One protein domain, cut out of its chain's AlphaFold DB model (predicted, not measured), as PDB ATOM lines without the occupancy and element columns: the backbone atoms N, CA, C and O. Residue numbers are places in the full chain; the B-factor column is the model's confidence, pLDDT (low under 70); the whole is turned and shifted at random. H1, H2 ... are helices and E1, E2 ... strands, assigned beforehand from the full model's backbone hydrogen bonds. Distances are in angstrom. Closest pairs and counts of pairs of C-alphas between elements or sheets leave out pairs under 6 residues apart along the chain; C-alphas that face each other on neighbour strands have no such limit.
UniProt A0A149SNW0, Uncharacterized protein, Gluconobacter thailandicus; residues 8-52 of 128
ATOM      1  N   MET A   8     187.179 162.023 187.132       89.06
ATOM      2  CA  MET A   8     186.268 161.668 186.050       89.06
ATOM      3  C   MET A   8     187.036 161.182 184.827       89.06
ATOM      4  O   MET A   8     188.128 161.673 184.535       89.06
ATOM      5  N   LEU A   9     186.441 160.243 184.105       90.38
ATOM      6  CA  LEU A   9     186.880 159.841 182.778       90.38
ATOM      7  C   LEU A   9     186.113 160.662 181.742       90.38
ATOM      8  O   LEU A   9     184.896 160.786 181.836       90.38
ATOM      9  N   MET A  10     186.816 161.210 180.752       90.81
ATOM     10  CA  MET A  10     186.202 161.952 179.651       90.81
ATOM     11  C   MET A  10     186.327 161.173 178.343       90.81
ATOM     12  O   MET A  10     187.428 160.778 177.966       90.81
ATOM     13  N   ASP A  11     185.210 161.015 177.636       90.81
ATOM     14  CA  ASP A  11     185.138 160.346 176.333       90.81
ATOM     15  C   ASP A  11     184.373 161.200 175.299       90.81
ATOM     16  O   ASP A  11     183.714 162.194 175.627       90.81
ATOM     17  N   GLY A  12     184.504 160.861 174.014       90.81
ATOM     18  CA  GLY A  12     183.812 161.520 172.910       90.81
ATOM     19  C   GLY A  12     184.172 162.998 172.791       90.81
ATOM     20  O   GLY A  12     183.285 163.840 172.637       90.81
ATOM     21  N   MET A  13     185.465 163.319 172.908       89.50
ATOM     22  CA  MET A  13     185.986 164.693 172.989       89.50
ATOM     23  C   MET A  13     185.451 165.472 174.200       89.50
ATOM     24  O   MET A  13     185.249 166.680 174.115       89.50
ATOM     25  N   GLY A  14     185.182 164.784 175.313       85.69
ATOM     26  CA  GLY A  14     184.682 165.384 176.552       85.69
ATOM     27  C   GLY A  14     183.167 165.576 176.608       85.69
ATOM     28  O   GLY A  14     182.688 166.225 177.532       85.69
ATOM     29  N   ARG A  15     182.404 165.025 175.652       87.31
ATOM     30  CA  ARG A  15     180.926 165.046 175.669       87.31
ATOM     31  C   ARG A  15     180.310 164.048 176.638       87.31
ATOM     32  O   ARG A  15     179.123 164.167 176.941       87.31
ATOM     33  N   TYR A  16     181.080 163.053 177.048       90.50
ATOM     34  CA  TYR A  16     180.659 162.030 177.991       90.50
ATOM     35  C   TYR A  16     181.619 162.052 179.175       90.50
ATOM     36  O   TYR A  16     182.835 162.091 178.974       90.50
ATOM     37  N   GLN A  17     181.067 162.071 180.388       90.56
ATOM     38  CA  GLN A  17     181.838 161.986 181.625       90.56
ATOM     39  C   GLN A  17     181.399 160.757 182.408       90.56
ATOM     40  O   GLN A  17     180.208 160.592 182.659       90.56
ATOM     41  N   ASP A  18     182.350 159.941 182.844       89.44
ATOM     42  CA  ASP A  18     182.104 158.917 183.855       89.44
ATOM     43  C   ASP A  18     182.722 159.367 185.181       89.44
ATOM     44  O   ASP A  18     183.922 159.650 185.263       89.44
ATOM     45  N   VAL A  19     181.889 159.515 186.208       87.50
ATOM     46  CA  VAL A  19     182.281 160.092 187.496       87.50
ATOM     47  C   VAL A  19     182.694 158.967 188.427       87.50
ATOM     48  O   VAL A  19     181.858 158.289 189.013       87.50
ATOM     49  N   MET A  20     184.002 158.790 188.597       87.88
ATOM     50  CA  MET A  20     184.541 157.713 189.430       87.88
ATOM     51  C   MET A  20     184.522 158.073 190.917       87.88
ATOM     52  O   MET A  20     184.251 157.237 191.775       87.88
ATOM     53  N   LYS A  21     184.848 159.329 191.232       87.19
ATOM     54  CA  LYS A  21     184.897 159.852 192.598       87.19
ATOM     55  C   LYS A  21     184.544 161.327 192.549       87.19
ATOM     56  O   LYS A  21     185.299 162.109 191.986       87.19
ATOM     57  N   CYS A  22     183.419 161.718 193.125       86.50
ATOM     58  CA  CYS A  22     183.056 163.123 193.244       86.50
ATOM     59  C   CYS A  22     182.195 163.311 194.493       86.50
ATOM     60  O   CYS A  22     181.288 162.508 194.714       86.50
ATOM     61  N   PRO A  23     182.463 164.341 195.304       84.69
ATOM     62  CA  PRO A  23     181.539 164.785 196.340       84.69
ATOM     63  C   PRO A  23     180.157 165.054 195.747       84.69
ATOM     64  O   PRO A  23     180.047 165.632 194.662       84.69
ATOM     65  N   GLU A  24     179.110 164.660 196.468       85.50
ATOM     66  CA  GLU A  24     177.723 164.778 196.003       85.50
ATOM     67  C   GLU A  24     177.364 166.228 195.641       85.50
ATOM     68  O   GLU A  24     176.751 166.485 194.608       85.50
ATOM     69  N   GLU A  25     177.869 167.182 196.420       83.75
ATOM     70  CA  GLU A  25     177.683 168.626 196.239       83.75
ATOM     71  C   GLU A  25     178.284 169.158 194.926       83.75
ATOM     72  O   GLU A  25     177.784 170.130 194.360       83.75
ATOM     73  N   LEU A  26     179.337 168.513 194.407       86.06
ATOM     74  CA  LEU A  26     180.023 168.924 193.180       86.06
ATOM     75  C   LEU A  26     179.572 168.160 191.931       86.06
ATOM     76  O   LEU A  26     179.817 168.615 190.807       86.06
ATOM     77  N   ALA A  27     178.910 167.013 192.099       86.75
ATOM     78  CA  ALA A  27     178.450 166.173 190.996       86.75
ATOM     79  C   ALA A  27     177.581 166.919 189.955       86.75
ATOM     80  O   ALA A  27     177.812 166.710 188.760       86.75
ATOM     81  N   PRO A  28     176.676 167.852 190.325       86.94
ATOM     82  CA  PRO A  28     175.883 168.609 189.347       86.94
ATOM     83  C   PRO A  28     176.720 169.481 188.391       86.94
ATOM     84  O   PRO A  28     176.329 169.726 187.241       86.94
ATOM     85  N   PHE A  29     177.884 169.948 188.849       87.19
ATOM     86  CA  PHE A  29     178.745 170.870 188.104       87.19
ATOM     87  C   PHE A  29     179.834 170.142 187.319       87.19
ATOM     88  O   PHE A  29     180.118 170.491 186.176       87.19
ATOM     89  N   LEU A  30     180.433 169.118 187.928       81.94
ATOM     90  CA  LEU A  30     181.594 168.417 187.387       81.94
ATOM     91  C   LEU A  30     181.222 167.113 186.665       81.94
ATOM     92  O   LEU A  30     181.998 166.620 185.858       81.94
ATOM     93  N   GLY A  31     180.042 166.547 186.913       72.44
ATOM     94  CA  GLY A  31     179.784 165.135 186.643       72.44
ATOM     95  C   GLY A  31     178.364 164.805 186.201       72.44
ATOM     96  O   GLY A  31     177.790 163.826 186.663       72.44
ATOM     97  N   ARG A  32     177.780 165.596 185.293       80.69
ATOM     98  CA  ARG A  32     176.400 165.389 184.799       80.69
ATOM     99  C   ARG A  32     176.231 164.225 183.810       80.69
ATOM    100  O   ARG A  32     175.153 164.046 183.249       80.69
ATOM    101  N   GLY A  33     177.296 163.476 183.531       81.94
ATOM    102  CA  GLY A  33     177.305 162.314 182.640       81.94
ATOM    103  C   GLY A  33     177.364 162.636 181.141       81.94
ATOM    104  O   GLY A  33     178.026 161.929 180.379       81.94
ATOM    105  N   LYS A  34     176.688 163.702 180.688       83.25
ATOM    106  CA  LYS A  34     176.585 164.061 179.263       83.25
ATOM    107  C   LYS A  34     176.587 165.573 179.021       83.25
ATOM    108  O   LYS A  34     175.949 166.333 179.742       83.25
ATOM    109  N   GLY A  35     177.205 165.992 177.918       85.50
ATOM    110  CA  GLY A  35     177.374 167.396 177.533       85.50
ATOM    111  C   GLY A  35     178.786 167.880 177.835       85.50
ATOM    112  O   GLY A  35     179.630 167.087 178.213       85.50
ATOM    113  N   TYR A  36     179.069 169.163 177.636       88.69
ATOM    114  CA  TYR A  36     180.370 169.728 177.998       88.69
ATOM    115  C   TYR A  36     180.322 170.327 179.404       88.69
ATOM    116  O   TYR A  36     179.301 170.893 179.798       88.69
ATOM    117  N   ILE A  37     181.444 170.244 180.121       89.50
ATOM    118  CA  ILE A  37     181.726 171.139 181.245       89.50
ATOM    119  C   ILE A  37     182.065 172.504 180.650       89.50
ATOM    120  O   ILE A  37     182.897 172.618 179.747       89.50
ATOM    121  N   THR A  38     181.387 173.535 181.128       91.12
ATOM    122  CA  THR A  38     181.451 174.890 180.583       91.12
ATOM    123  C   THR A  38     182.042 175.878 181.584       91.12
ATOM    124  O   THR A  38     182.261 175.577 182.758       91.12
ATOM    125  N   SER A  39     182.268 177.110 181.127       91.25
ATOM    126  CA  SER A  39     182.668 178.217 181.999       91.25
ATOM    127  C   SER A  39     181.633 178.527 183.085       91.25
ATOM    128  O   SER A  39     182.022 178.906 184.188       91.25
ATOM    129  N   ALA A  40     180.339 178.340 182.804       91.25
ATOM    130  CA  ALA A  40     179.273 178.527 183.786       91.25
ATOM    131  C   ALA A  40     179.382 177.511 184.932       91.25
ATOM    132  O   ALA A  40     179.228 177.874 186.094       91.25
ATOM    133  N   ASP A  41     179.742 176.269 184.607       90.38
ATOM    134  CA  ASP A  41     179.948 175.213 185.600       90.38
ATOM    135  C   ASP A  41     181.148 175.540 186.492       90.38
ATOM    136  O   ASP A  41     181.058 175.474 187.716       90.38
ATOM    137  N   GLY A  42     182.245 176.005 185.887       89.50
ATOM    138  CA  GLY A  42     183.408 176.483 186.633       89.50
ATOM    139  C   GLY A  42     183.100 177.684 187.536       89.50
ATOM    140  O   GLY A  42     183.668 177.795 188.619       89.50
ATOM    141  N   PHE A  43     182.197 178.576 187.124       91.12
ATOM    142  CA  PHE A  43     181.757 179.704 187.946       91.12
ATOM    143  C   PHE A  43     180.881 179.259 189.122       91.12
ATOM    144  O   PHE A  43     181.076 179.744 190.233       91.12
ATOM    145  N   ALA A  44     179.978 178.300 188.909       89.62
ATOM    146  CA  ALA A  44     179.154 177.728 189.971       89.62
ATOM    147  C   ALA A  44     180.003 177.022 191.042       89.62
ATOM    148  O   ALA A  44     179.783 177.234 192.231       89.62
ATOM    149  N   VAL A  45     181.029 176.264 190.633       89.31
ATOM    150  CA  VAL A  45     181.980 175.653 191.578       89.31
ATOM    151  C   VAL A  45     182.710 176.720 192.392       89.31
ATOM    152  O   VAL A  45     182.851 176.560 193.598       89.31
ATOM    153  N   ARG A  46     183.138 177.831 191.773       88.56
ATOM    154  CA  ARG A  46     183.759 178.936 192.522       88.56
ATOM    155  C   ARG A  46     182.804 179.554 193.529       88.56
ATOM    156  O   ARG A  46     183.199 179.707 194.669       88.56
ATOM    157  N   GLN A  47     181.559 179.842 193.150       87.12
ATOM    158  CA  GLN A  47     180.579 180.378 194.100       87.12
ATOM    159  C   GLN A  47     180.313 179.430 195.267       87.12
ATOM    160  O   GLN A  47     180.142 179.885 196.391       87.12
ATOM    161  N   TRP A  48     180.276 178.124 195.006       85.00
ATOM    162  CA  TRP A  48     180.154 177.128 196.063       85.00
ATOM    163  C   TRP A  48     181.361 177.166 197.016       85.00
ATOM    164  O   TRP A  48     181.168 177.160 198.226       85.00
ATOM    165  N   VAL A  49     182.587 177.290 196.487       83.31
ATOM    166  CA  VAL A  49     183.804 177.474 197.303       83.31
ATOM    167  C   VAL A  49     183.765 178.792 198.083       83.31
ATOM    168  O   VAL A  49     184.052 178.802 199.274       83.31
ATOM    169  N   ASP A  50     183.393 179.894 197.432       81.81
ATOM    170  CA  ASP A  50     183.349 181.234 198.027       81.81
ATOM    171  C   ASP A  50     182.220 181.377 199.063       81.81
ATOM    172  O   ASP A  50     182.287 182.230 199.942       81.81
ATOM    173  N   GLY A  51     181.179 180.547 198.962       76.25
ATOM    174  CA  GLY A  51     180.092 180.461 199.934       76.25
ATOM    175  C   GLY A  51     180.466 179.715 201.216       76.25
ATOM    176  O   GLY A  51     179.662 179.693 202.148       76.25
ATOM    177  N   ALA A  52     181.653 179.105 201.285       72.00
ATOM    178  CA  ALA A  52     182.171 178.559 202.529       72.00
ATOM    179  C   ALA A  52     182.580 179.714 203.453       72.00
ATOM    180  O   ALA A  52     183.469 180.500 203.120       72.00
TER     181      ALA A  52
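What this domain is: This is residues 8 to 52 of the 128 residues of an uncharacterized protein of Gluconobacter thailandicus (UniProt A0A149SNW0). What would one see first? A flat, small domain with three parts in a row: a two-stranded hairpin of E1 and E2 on one side, the short helix H1 in the middle, and the longer helix H2 on the far side, meeting H1 with residues 41 to 45 alone. Residues 31 to 38, the link from H1 to H2, loop back past E2 before H2 begins. What is it made of, and how large is it? The printed part has 45 residues with two named strands and two named helices in the order E1, E2, H1, H2; the sheet, order E1 - E2, is antiparallel, and the class is mixed, helices and strands. It is only just compact, close to loose, with a radius of gyration of the C-alphas of 10.7 A and spans of 33 by 21 by 10 A.

How they stand to each other: How do the two strands pair? E1, residues 8 to 11, and E2, residues 16 to 21, are antiparallel neighbours and form a hairpin, with 162 degrees between their directions. N 9 and O 18 are 2.8 A apart and N 18 and O 9 are 2.9 A apart, both within hydrogen-bond range. How near do the helices come? The closest C-alphas of E2 and H1, residues 27 to 30, are those of Val 19 and Ala 27, 8.0 A apart, while E1 and H1 are only just apart, with closest C-alphas at 8.3 A. H1 and H2, residues 39 to 50, touch, H2 with residues 41 to 45 alone; their closest C-alphas, those of Phe 29 and Asp 41, are 5.2 A apart. H2 is apart from E1 and from E2. What do the helix backbones show? In H2 every O i to N i+4 pair is within hydrogen-bond range. H1, with 4 residues, is too short for such a pair, and its 1 pair of O i to N i+3 is not within range.

Where its parts are: Where do the strands run? E1 begins at C-alpha 8, (186.268, 161.668, 186.050), and is 9.9 A long from first to last C-alpha; E2 is 15.4 A long. Where are the helices? H1 measures 5.3 A from C-alpha 27 to C-alpha 30. H2 measures 16.3 A, from C-alpha 39 at (182.668, 178.217, 181.999) to C-alpha 50 at (183.349, 181.234, 198.027).

The domain as a whole: How far does it reach? The two C-alphas farthest apart are those of Gly 12 and Ala 52, at 34.2 A. Is anything cut or long? The printed part has no cut; the links E1 to E2 and E2 to H1 are tight, and the link H1 to H2 is short. How confident is the model? The mean pLDDT of the printed part is 86.6, and no printed residue is under 70.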